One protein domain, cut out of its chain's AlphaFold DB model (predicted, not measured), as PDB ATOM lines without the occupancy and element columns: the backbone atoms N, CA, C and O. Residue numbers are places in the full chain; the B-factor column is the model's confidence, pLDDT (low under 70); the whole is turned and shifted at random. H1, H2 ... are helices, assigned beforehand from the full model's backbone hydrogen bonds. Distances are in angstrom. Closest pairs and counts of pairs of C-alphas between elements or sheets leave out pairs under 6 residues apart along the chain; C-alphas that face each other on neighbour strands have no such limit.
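Overview. This is residues 2 to 81 of the 83 residues of an uncharacterized protein of [Clostridium] asparagiforme DSM 15981 (UniProt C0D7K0). One long straight helix, H3, makes the length of the model, and H1 crosses it at a wide angle while H2 folds back toward its first residues, the three together framing an open triangle with an empty middle. Past the crossing with H1, residues 74 to 81 of H3 stick out free. The printed part has 80 residues with three named helices, H1, H2 and H3 in that order, and no named strand; the class is all helix. It is only just loose, close to extended, with a radius of gyration of the C-alphas of 17.1 A and spans of 57 by 25 by 19 A.

Along the chain. Find C-alpha 43 at (-27.902, 10.836, -12.821); from there H3, residues 43 to 81, runs 56.6 A to C-alpha 81 at (16.535, -16.991, -34.238). H1, residues 3 to 22, begins at C-alpha 3, at (11.082, 3.741, -31.246), and is 28.1 A long. H2, residues 26 to 38, is 18.7 A long.

Arrangement. Look first at residues 65 to 69 of H3, which alone touch H1, through its residues 7 to 11 alone. The closest C-alphas there, of Val 11 and Glu 69, are 6.8 A apart, and the two lines are about perpendicular at 74 degrees. H2 and H3 are close but not clearly touching, the closest C-alphas being those of Leu 38 and Arg 46 at 5.9 A; they run opposite ways at a shallow tilt of 22 degrees. H1 and H2 are also close but not clearly touching, with the closest C-alphas, of Ile 19 and Leu 26, 7.6 A apart, and about perpendicular at 86 degrees. In H1 and H3 every O i to N i+4 pair is within hydrogen-bond range; in H2 it is 8 of 9.

Size, cuts and confidence. The two C-alphas farthest apart, of Asp 42 and Arg 81, are 57.7 A apart. The printed part has no cut, and both links, H1 to H2 and H2 to H3, are tight. The mean pLDDT of the printed part is 87.1, and no printed residue is under 70.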
ATOM      1  N   GLY A   2      10.106   8.584 -31.012       83.56
ATOM      2  CA  GLY A   2      10.891   7.509 -30.391       83.56
ATOM      3  C   GLY A   2      10.494   6.130 -30.930       83.56
ATOM      4  O   GLY A   2       9.387   5.961 -31.431       83.56
ATOM      5  N   VAL A   3      11.371   5.126 -30.808       77.44
ATOM      6  CA  VAL A   3      11.082   3.741 -31.246       77.44
ATOM      7  C   VAL A   3       9.858   3.157 -30.524       77.44
ATOM      8  O   VAL A   3       9.044   2.491 -31.152       77.44
ATOM      9  N   GLN A   4       9.684   3.462 -29.235       77.00
ATOM     10  CA  GLN A   4       8.501   3.059 -28.459       77.00
ATOM     11  C   GLN A   4       7.214   3.717 -28.964       77.00
ATOM     12  O   GLN A   4       6.189   3.061 -29.079       77.00
ATOM     13  N   GLU A   5       7.276   4.997 -29.325       81.06
ATOM     14  CA  GLU A   5       6.125   5.732 -29.854       81.06
ATOM     15  C   GLU A   5       5.689   5.186 -31.224       81.06
ATOM     16  O   GLU A   5       4.499   5.084 -31.512       81.06
ATOM     17  N   LEU A   6       6.655   4.791 -32.060       83.44
ATOM     18  CA  LEU A   6       6.383   4.119 -33.329       83.44
ATOM     19  C   LEU A   6       5.773   2.725 -33.109       83.44
ATOM     20  O   LEU A   6       4.808   2.378 -33.785       83.44
ATOM     21  N   LEU A   7       6.314   1.946 -32.166       82.75
ATOM     22  CA  LEU A   7       5.803   0.613 -31.837       82.75
ATOM     23  C   LEU A   7       4.347   0.678 -31.359       82.75
ATOM     24  O   LEU A   7       3.516  -0.067 -31.875       82.75
ATOM     25  N   GLY A   8       4.036   1.603 -30.447       82.81
ATOM     26  CA  GLY A   8       2.679   1.796 -29.938       82.81
ATOM     27  C   GLY A   8       1.672   2.081 -31.054       82.81
ATOM     28  O   GLY A   8       0.629   1.436 -31.110       82.81
ATOM     29  N   LYS A   9       2.020   2.961 -32.007       85.19
ATOM     30  CA  LYS A   9       1.162   3.268 -33.168       85.19
ATOM     31  C   LYS A   9       0.926   2.058 -34.068       85.19
ATOM     32  O   LYS A   9      -0.206   1.790 -34.450       85.19
ATOM     33  N   VAL A  10       1.978   1.301 -34.383       85.94
ATOM     34  CA  VAL A  10       1.860   0.103 -35.234       85.94
ATOM     35  C   VAL A  10       1.007  -0.973 -34.558       85.94
ATOM     36  O   VAL A  10       0.209  -1.642 -35.218       85.94
ATOM     37  N   VAL A  11       1.157  -1.142 -33.242       84.25
ATOM     38  CA  VAL A  11       0.330  -2.069 -32.462       84.25
ATOM     39  C   VAL A  11      -1.128  -1.618 -32.462       84.25
ATOM     40  O   VAL A  11      -2.001  -2.440 -32.730       84.25
ATOM     41  N   GLU A  12      -1.397  -0.334 -32.232       85.00
ATOM     42  CA  GLU A  12      -2.749   0.233 -32.240       85.00
ATOM     43  C   GLU A  12      -3.450   0.030 -33.593       85.00
ATOM     44  O   GLU A  12      -4.521  -0.576 -33.644       85.00
ATOM     45  N   GLU A  13      -2.798   0.407 -34.697       86.50
ATOM     46  CA  GLU A  13      -3.317   0.196 -36.055       86.50
ATOM     47  C   GLU A  13      -3.626  -1.282 -36.323       86.50
ATOM     48  O   GLU A  13      -4.636  -1.628 -36.947       86.50
ATOM     49  N   ARG A  14      -2.768  -2.188 -35.839       85.81
ATOM     50  CA  ARG A  14      -2.968  -3.622 -36.042       85.81
ATOM     51  C   ARG A  14      -4.116  -4.174 -35.204       85.81
ATOM     52  O   ARG A  14      -4.848  -5.038 -35.689       85.81
ATOM     53  N   VAL A  15      -4.270  -3.709 -33.967       83.56
ATOM     54  CA  VAL A  15      -5.393  -4.078 -33.098       83.56
ATOM     55  C   VAL A  15      -6.707  -3.627 -33.730       83.56
ATOM     56  O   VAL A  15      -7.629  -4.439 -33.837       83.56
ATOM     57  N   ASP A  16      -6.773  -2.395 -34.235       83.88
ATOM     58  CA  ASP A  16      -7.957  -1.876 -34.926       83.88
ATOM     59  C   ASP A  16      -8.328  -2.720 -36.150       83.88
ATOM     60  O   ASP A  16      -9.492  -3.095 -36.307       83.88
ATOM     61  N   GLN A  17      -7.345  -3.104 -36.970       85.75
ATOM     62  CA  GLN A  17      -7.570  -4.025 -38.090       85.75
ATOM     63  C   GLN A  17      -8.099  -5.384 -37.623       85.75
ATOM     64  O   GLN A  17      -9.058  -5.898 -38.188       85.75
ATOM     65  N   ILE A  18      -7.509  -5.984 -36.582       85.62
ATOM     66  CA  ILE A  18      -7.958  -7.286 -36.065       85.62
ATOM     67  C   ILE A  18      -9.406  -7.204 -35.583       85.62
ATOM     68  O   ILE A  18     -10.197  -8.099 -35.888       85.62
ATOM     69  N   ILE A  19      -9.756  -6.152 -34.841       83.50
ATOM     70  CA  ILE A  19     -11.118  -5.946 -34.348       83.50
ATOM     71  C   ILE A  19     -12.075  -5.752 -35.526       83.50
ATOM     72  O   ILE A  19     -13.111  -6.412 -35.568       83.50
ATOM     73  N   GLY A  20     -11.723  -4.900 -36.491       84.38
ATOM     74  CA  GLY A  20     -12.541  -4.645 -37.677       84.38
ATOM     75  C   GLY A  20     -12.776  -5.898 -38.522       84.38
ATOM     76  O   GLY A  20     -13.918  -6.207 -38.861       84.38
ATOM     77  N   ASP A  21     -11.714  -6.651 -38.804       88.00
ATOM     78  CA  ASP A  21     -11.751  -7.787 -39.726       88.00
ATOM     79  C   ASP A  21     -12.327  -9.053 -39.083       88.00
ATOM     80  O   ASP A  21     -13.066  -9.807 -39.719       88.00
ATOM     81  N   ARG A  22     -11.955  -9.341 -37.828       85.00
ATOM     82  CA  ARG A  22     -12.283 -10.620 -37.172       85.00
ATOM     83  C   ARG A  22     -13.466 -10.535 -36.228       85.00
ATOM     84  O   ARG A  22     -14.075 -11.563 -35.944       85.00
ATOM     85  N   LEU A  23     -13.772  -9.344 -35.720       83.75
ATOM     86  CA  LEU A  23     -14.822  -9.126 -34.727       83.75
ATOM     87  C   LEU A  23     -15.767  -7.995 -35.175       83.75
ATOM     88  O   LEU A  23     -15.986  -7.027 -34.438       83.75
ATOM     89  N   PRO A  24     -16.365  -8.103 -36.377       83.19
ATOM     90  CA  PRO A  24     -17.220  -7.056 -36.909       83.19
ATOM     91  C   PRO A  24     -18.420  -6.810 -35.986       83.19
ATOM     92  O   PRO A  24     -19.093  -7.737 -35.528       83.19
ATOM     93  N   GLY A  25     -18.684  -5.535 -35.699       82.88
ATOM     94  CA  GLY A  25     -19.791  -5.117 -34.835       82.88
ATOM     95  C   GLY A  25     -19.587  -5.395 -33.344       82.88
ATOM     96  O   GLY A  25     -20.501  -5.147 -32.561       82.88
ATOM     97  N   LEU A  26     -18.412  -5.873 -32.919       82.19
ATOM     98  CA  LEU A  26     -18.124  -6.120 -31.506       82.19
ATOM     99  C   LEU A  26     -18.294  -4.857 -30.655       82.19
ATOM    100  O   LEU A  26     -18.962  -4.905 -29.627       82.19
ATOM    101  N   ARG A  27     -17.743  -3.724 -31.117       76.25
ATOM    102  CA  ARG A  27     -17.875  -2.426 -30.436       76.25
ATOM    103  C   ARG A  27     -19.349  -2.056 -30.256       76.25
ATOM    104  O   ARG A  27     -19.778  -1.838 -29.131       76.25
ATOM    105  N   ALA A  28     -20.134  -2.094 -31.335       81.62
ATOM    106  CA  ALA A  28     -21.566  -1.794 -31.291       81.62
ATOM    107  C   ALA A  28     -22.321  -2.681 -30.283       81.62
ATOM    108  O   ALA A  28     -23.072  -2.170 -29.461       81.62
ATOM    109  N   ARG A  29     -22.045  -3.994 -30.260       82.00
ATOM    110  CA  ARG A  29     -22.694  -4.936 -29.329       82.00
ATOM    111  C   ARG A  29     -22.444  -4.628 -27.854       82.00
ATOM    112  O   ARG A  29     -23.315  -4.915 -27.033       82.00
ATOM    113  N   TYR A  30     -21.256  -4.139 -27.501       80.44
ATOM    114  CA  TYR A  30     -20.952  -3.768 -26.119       80.44
ATOM    115  C   TYR A  30     -21.564  -2.419 -25.762       80.44
ATOM    116  O   TYR A  30     -22.228  -2.339 -24.732       80.44
ATOM    117  N   TYR A  31     -21.431  -1.421 -26.640       80.25
ATOM    118  CA  TYR A  31     -21.993  -0.091 -26.410       80.25
ATOM    119  C   TYR A  31     -23.515  -0.123 -26.256       80.25
ATOM    120  O   TYR A  31     -24.032   0.440 -25.300       80.25
ATOM    121  N   GLU A  32     -24.238  -0.856 -27.107       85.38
ATOM    122  CA  GLU A  32     -25.702  -0.965 -27.009       85.38
ATOM    123  C   GLU A  32     -26.159  -1.553 -25.667       85.38
ATOM    124  O   GLU A  32     -27.116  -1.077 -25.060       85.38
ATOM    125  N   LYS A  33     -25.469  -2.591 -25.178       84.50
ATOM    126  CA  LYS A  33     -25.801  -3.209 -23.887       84.50
ATOM    127  C   LYS A  33     -25.428  -2.322 -22.706       84.50
ATOM    128  O   LYS A  33     -26.134  -2.348 -21.704       84.50
ATOM    129  N   GLN A  34     -24.316  -1.600 -22.805       85.56
ATOM    130  CA  GLN A  34     -23.860  -0.684 -21.765       85.56
ATOM    131  C   GLN A  34     -24.809   0.511 -21.648       85.56
ATOM    132  O   GLN A  34     -25.299   0.763 -20.553       85.56
ATOM    133  N   GLU A  35     -25.167   1.156 -22.760       86.31
ATOM    134  CA  GLU A  35     -26.134   2.264 -22.772       86.31
ATOM    135  C   GLU A  35     -27.496   1.844 -22.215       86.31
ATOM    136  O   GLU A  35     -28.041   2.518 -21.348       86.31
ATOM    137  N   ALA A  36     -28.004   0.668 -22.600       88.38
ATOM    138  CA  ALA A  36     -29.272   0.167 -22.067       88.38
ATOM    139  C   ALA A  36     -29.265  -0.018 -20.535       88.38
ATOM    140  O   ALA A  36     -30.313   0.079 -19.900       88.38
ATOM    141  N   ILE A  37     -28.104  -0.309 -19.937       87.50
ATOM    142  CA  ILE A  37     -27.947  -0.393 -18.479       87.50
ATOM    143  C   ILE A  37     -27.875   1.013 -17.873       87.50
ATOM    144  O   ILE A  37     -28.524   1.264 -16.860       87.50
ATOM    145  N   LEU A  38     -27.113   1.920 -18.491       89.06
ATOM    146  CA  LEU A  38     -26.907   3.286 -18.001       89.06
ATOM    147  C   LEU A  38     -28.183   4.139 -18.062       89.06
ATOM    148  O   LEU A  38     -28.412   4.952 -17.169       89.06
ATOM    149  N   ASP A  39     -29.043   3.926 -19.057       91.62
ATOM    150  CA  ASP A  39     -30.304   4.662 -19.224       91.62
ATOM    151  C   ASP A  39     -31.316   4.422 -18.093       91.62
ATOM    152  O   ASP A  39     -32.213   5.238 -17.876       91.62
ATOM    153  N   GLY A  40     -31.181   3.316 -17.358       90.19
ATOM    154  CA  GLY A  40     -32.033   2.999 -16.211       90.19
ATOM    155  C   GLY A  40     -31.572   3.611 -14.886       90.19
ATOM    156  O   GLY A  40     -32.270   3.454 -13.883       90.19
ATOM    157  N   LEU A  41     -30.403   4.257 -14.855       94.31
ATOM    158  CA  LEU A  41     -29.795   4.780 -13.634       94.31
ATOM    159  C   LEU A  41     -30.198   6.234 -13.386       94.31
ATOM    160  O   LEU A  41     -30.423   7.013 -14.313       94.31
ATOM    161  N   ASP A  42     -30.260   6.620 -12.112       96.50
ATOM    162  CA  ASP A  42     -30.337   8.032 -11.762       96.50
ATOM    163  C   ASP A  42     -29.029   8.759 -12.150       96.50
ATOM    164  O   ASP A  42     -27.983   8.115 -12.296       96.50
ATOM    165  N   PRO A  43     -29.053  10.095 -12.312       94.12
ATOM    166  CA  PRO A  43     -27.902  10.836 -12.821       94.12
ATOM    167  C   PRO A  43     -26.621  10.701 -11.989       94.12
ATOM    168  O   PRO A  43     -25.533  10.712 -12.559       94.12
ATOM    169  N   GLU A  44     -26.725  10.579 -10.661       96.38
ATOM    170  CA  GLU A  44     -25.551  10.475  -9.786       96.38
ATOM    171  C   GLU A  44     -24.918   9.086  -9.901       96.38
ATOM    172  O   GLU A  44     -23.706   8.962 -10.087       96.38
ATOM    173  N   THR A  45     -25.742   8.038  -9.866       94.38
ATOM    174  CA  THR A  45     -25.267   6.662 -10.050       94.38
ATOM    175  C   THR A  45     -24.708   6.446 -11.458       94.38
ATOM    176  O   THR A  45     -23.699   5.757 -11.610       94.38
ATOM    177  N   ARG A  46     -25.314   7.057 -12.486       94.62
ATOM    178  CA  ARG A  46     -24.821   7.007 -13.872       94.62
ATOM    179  C   ARG A  46     -23.412   7.590 -13.986       94.62
ATOM    180  O   ARG A  46     -22.531   6.904 -14.491       94.62
ATOM    181  N   ASP A  47     -23.181   8.791 -13.456       93.94
ATOM    182  CA  ASP A  47     -21.865   9.453 -13.484       93.94
ATOM    183  C   ASP A  47     -20.782   8.629 -12.760       93.94
ATOM    184  O   ASP A  47     -19.660   8.484 -13.250       93.94
ATOM    185  N   GLN A  48     -21.115   8.016 -11.618       95.62
ATOM    186  CA  GLN A  48     -20.187   7.126 -10.909       95.62
ATOM    187  C   GLN A  48     -19.853   5.866 -11.720       95.62
ATOM    188  O   GLN A  48     -18.693   5.446 -11.759       95.62
ATOM    189  N   PHE A  49     -20.851   5.265 -12.373       92.94
ATOM    190  CA  PHE A  49     -20.651   4.097 -13.230       92.94
ATOM    191  C   PHE A  49     -19.839   4.427 -14.482       92.94
ATOM    192  O   PHE A  49     -18.951   3.656 -14.831       92.94
ATOM    193  N   GLU A  50     -20.099   5.561 -15.131       91.12
ATOM    194  CA  GLU A  50     -19.342   6.021 -16.299       91.12
ATOM    195  C   GLU A  50     -17.857   6.211 -15.950       91.12
ATOM    196  O   GLU A  50     -16.998   5.654 -16.632       91.12
ATOM    197  N   LYS A  51     -17.545   6.862 -14.820       93.31
ATOM    198  CA  LYS A  51     -16.162   7.012 -14.322       93.31
ATOM    199  C   LYS A  51     -15.486   5.680 -14.006       93.31
ATOM    200  O   LYS A  51     -14.301   5.494 -14.285       93.31
ATOM    201  N   LEU A  52     -16.222   4.741 -13.408       92.38
ATOM    202  CA  LEU A  52     -15.699   3.404 -13.134       92.38
ATOM    203  C   LEU A  52     -15.406   2.648 -14.436       92.38
ATOM    204  O   LEU A  52     -14.357   2.017 -14.550       92.38
ATOM    205  N   LEU A  53     -16.317   2.706 -15.410       89.44
ATOM    206  CA  LEU A  53     -16.136   2.075 -16.714       89.44
ATOM    207  C   LEU A  53     -14.936   2.664 -17.451       89.44
ATOM    208  O   LEU A  53     -14.136   1.894 -17.972       89.44
ATOM    209  N   GLU A  54     -14.778   3.988 -17.450       89.38
ATOM    210  CA  GLU A  54     -13.616   4.667 -18.028       89.38
ATOM    211  C   GLU A  54     -12.315   4.157 -17.398       89.38
ATOM    212  O   GLU A  54     -11.454   3.643 -18.108       89.38
ATOM    213  N   SER A  55     -12.223   4.150 -16.064       93.19
ATOM    214  CA  SER A  55     -11.034   3.657 -15.357       93.19
ATOM    215  C   SER A  55     -10.722   2.182 -15.651       93.19
ATOM    216  O   SER A  55      -9.559   1.818 -15.844       93.19
ATOM    217  N   LEU A  56     -11.743   1.319 -15.709       90.12
ATOM    218  CA  LEU A  56     -11.566  -0.100 -16.034       90.12
ATOM    219  C   LEU A  56     -11.130  -0.307 -17.490       90.12
ATOM    220  O   LEU A  56     -10.301  -1.176 -17.765       90.12
ATOM    221  N   LEU A  57     -11.691   0.468 -18.421       87.44
ATOM    222  CA  LEU A  57     -11.352   0.402 -19.840       87.44
ATOM    223  C   LEU A  57      -9.936   0.917 -20.100       87.44
ATOM    224  O   LEU A  57      -9.205   0.277 -20.854       87.44
ATOM    225  N   GLU A  58      -9.533   2.015 -19.461       89.50
ATOM    226  CA  GLU A  58      -8.170   2.546 -19.539       89.50
ATOM    227  C   GLU A  58      -7.153   1.534 -19.008       89.50
ATOM    228  O   GLU A  58      -6.227   1.161 -19.731       89.50
ATOM    229  N   GLY A  59      -7.368   1.006 -17.797       91.69
ATOM    230  CA  GLY A  59      -6.476   0.002 -17.215       91.69
ATOM    231  C   GLY A  59      -6.385  -1.264 -18.072       91.69
ATOM    232  O   GLY A  59      -5.292  -1.743 -18.375       91.69
ATOM    233  N   GLY A  60      -7.525  -1.769 -18.554       87.50
ATOM    234  CA  GLY A  60      -7.555  -2.919 -19.457       87.50
ATOM    235  C   GLY A  60      -6.845  -2.660 -20.791       87.50
ATOM    236  O   GLY A  60      -6.160  -3.545 -21.311       87.50
ATOM    237  N   ALA A  61      -6.971  -1.453 -21.349       85.06
ATOM    238  CA  ALA A  61      -6.282  -1.062 -22.575       85.06
ATOM    239  C   ALA A  61      -4.759  -0.994 -22.380       85.06
ATOM    240  O   ALA A  61      -4.019  -1.468 -23.247       85.06
ATOM    241  N   GLU A  62      -4.287  -0.464 -21.249       88.00
ATOM    242  CA  GLU A  62      -2.863  -0.444 -20.899       88.00
ATOM    243  C   GLU A  62      -2.291  -1.858 -20.745       88.00
ATOM    244  O   GLU A  62      -1.260  -2.173 -21.347       88.00
ATOM    245  N   GLU A  63      -2.986  -2.739 -20.017       89.06
ATOM    246  CA  GLU A  63      -2.594  -4.144 -19.863       89.06
ATOM    247  C   GLU A  63      -2.522  -4.860 -21.217       89.06
ATOM    248  O   GLU A  63      -1.527  -5.519 -21.536       89.06
ATOM    249  N   CYS A  64      -3.550  -4.693 -22.056       84.75
ATOM    250  CA  CYS A  64      -3.583  -5.289 -23.388       84.75
ATOM    251  C   CYS A  64      -2.440  -4.769 -24.261       84.75
ATOM    252  O   CYS A  64      -1.763  -5.568 -24.912       84.75
ATOM    253  N   ARG A  65      -2.187  -3.455 -24.262       84.25
ATOM    254  CA  ARG A  65      -1.082  -2.850 -25.017       84.25
ATOM    255  C   ARG A  65       0.259  -3.439 -24.589       84.25
ATOM    256  O   ARG A  65       1.013  -3.888 -25.451       84.25
ATOM    257  N   ALA A  66       0.521  -3.520 -23.286       87.81
ATOM    258  CA  ALA A  66       1.760  -4.086 -22.759       87.81
ATOM    259  C   ALA A  66       1.967  -5.548 -23.198       87.81
ATOM    260  O   ALA A  66       3.058  -5.921 -23.637       87.81
ATOM    261  N   VAL A  67       0.914  -6.373 -23.139       88.62
ATOM    262  CA  VAL A  67       0.965  -7.777 -23.583       88.62
ATOM    263  C   VAL A  67       1.220  -7.878 -25.088       88.62
ATOM    264  O   VAL A  67       2.065  -8.668 -25.513       88.62
ATOM    265  N   TYR A  68       0.521  -7.084 -25.901       85.75
ATOM    266  CA  TYR A  68       0.680  -7.108 -27.357       85.75
ATOM    267  C   TYR A  68       2.067  -6.639 -27.801       85.75
ATOM    268  O   TYR A  68       2.673  -7.276 -28.664       85.75
ATOM    269  N   GLU A  69       2.593  -5.567 -27.206       86.62
ATOM    270  CA  GLU A  69       3.944  -5.076 -27.487       86.62
ATOM    271  C   GLU A  69       5.004  -6.129 -27.145       86.62
ATOM    272  O   GLU A  69       5.871  -6.429 -27.972       86.62
ATOM    273  N   ALA A  70       4.905  -6.752 -25.965       89.00
ATOM    274  CA  ALA A  70       5.818  -7.813 -25.555       89.00
ATOM    275  C   ALA A  70       5.750  -9.024 -26.501       89.00
ATOM    276  O   ALA A  70       6.782  -9.490 -26.986       89.00
ATOM    277  N   ALA A  71       4.541  -9.493 -26.827       87.75
ATOM    278  CA  ALA A  71       4.338 -10.625 -27.729       87.75
ATOM    279  C   ALA A  71       4.857 -10.344 -29.149       87.75
ATOM    280  O   ALA A  71       5.444 -11.226 -29.780       87.75
ATOM    281  N   PHE A  72       4.679  -9.118 -29.651       85.38
ATOM    282  CA  PHE A  72       5.203  -8.709 -30.951       85.38
ATOM    283  C   PHE A  72       6.735  -8.758 -30.982       85.38
ATOM    284  O   PHE A  72       7.320  -9.348 -31.895       85.38
ATOM    285  N   LEU A  73       7.394  -8.197 -29.963       87.12
ATOM    286  CA  LEU A  73       8.855  -8.215 -29.850       87.12
ATOM    287  C   LEU A  73       9.403  -9.637 -29.688       87.12
ATOM    288  O   LEU A  73      10.413  -9.982 -30.309       87.12
ATOM    289  N   ASP A  74       8.730 -10.487 -28.911       90.56
ATOM    290  CA  ASP A  74       9.087 -11.900 -28.808       90.56
ATOM    291  C   ASP A  74       8.949 -12.626 -30.149       90.56
ATOM    292  O   ASP A  74       9.834 -13.400 -30.517       90.56
ATOM    293  N   GLY A  75       7.903 -12.329 -30.923       87.50
ATOM    294  CA  GLY A  75       7.736 -12.837 -32.283       87.50
ATOM    295  C   GLY A  75       8.903 -12.456 -33.200       87.50
ATOM    296  O   GLY A  75       9.470 -13.324 -33.865       87.50
ATOM    297  N   LEU A  76       9.325 -11.187 -33.184       87.19
ATOM    298  CA  LEU A  76      10.493 -10.722 -33.944       87.19
ATOM    299  C   LEU A  76      11.784 -11.424 -33.505       87.19
ATOM    300  O   LEU A  76      12.580 -11.858 -34.340       87.19
ATOM    301  N   ARG A  77      11.981 -11.582 -32.192       88.69
ATOM    302  CA  ARG A  77      13.141 -12.281 -31.627       88.69
ATOM    303  C   ARG A  77      13.175 -13.751 -32.041       88.69
ATOM    304  O   ARG A  77      14.250 -14.273 -32.334       88.69
ATOM    305  N   LEU A  78      12.027 -14.426 -32.052       92.06
ATOM    306  CA  LEU A  78      11.915 -15.808 -32.515       92.06
ATOM    307  C   LEU A  78      12.202 -15.922 -34.014       92.06
ATOM    308  O   LEU A  78      12.951 -16.811 -34.405       92.06
ATOM    309  N   ALA A  79      11.677 -15.005 -34.831       89.06
ATOM    310  CA  ALA A  79      11.939 -14.976 -36.267       89.06
ATOM    311  C   ALA A  79      13.435 -14.808 -36.570       89.06
ATOM    312  O   ALA A  79      13.982 -15.596 -37.332       89.06
ATOM    313  N   HIS A  80      14.121 -13.871 -35.902       90.00
ATOM    314  CA  HIS A  80      15.575 -13.711 -36.032       90.00
ATOM    315  C   HIS A  80      16.338 -14.982 -35.614       90.00
ATOM    316  O   HIS A  80      17.379 -15.310 -36.169       90.00
ATOM    317  N   ARG A  81      15.865 -15.735 -34.619       86.69
ATOM    318  CA  ARG A  81      16.535 -16.991 -34.238       86.69
ATOM    319  C   ARG A  81      16.334 -18.116 -35.255       86.69
ATOM    320  O   ARG A  81      17.118 -19.061 -35.245       86.69
TER     321      ARG A  81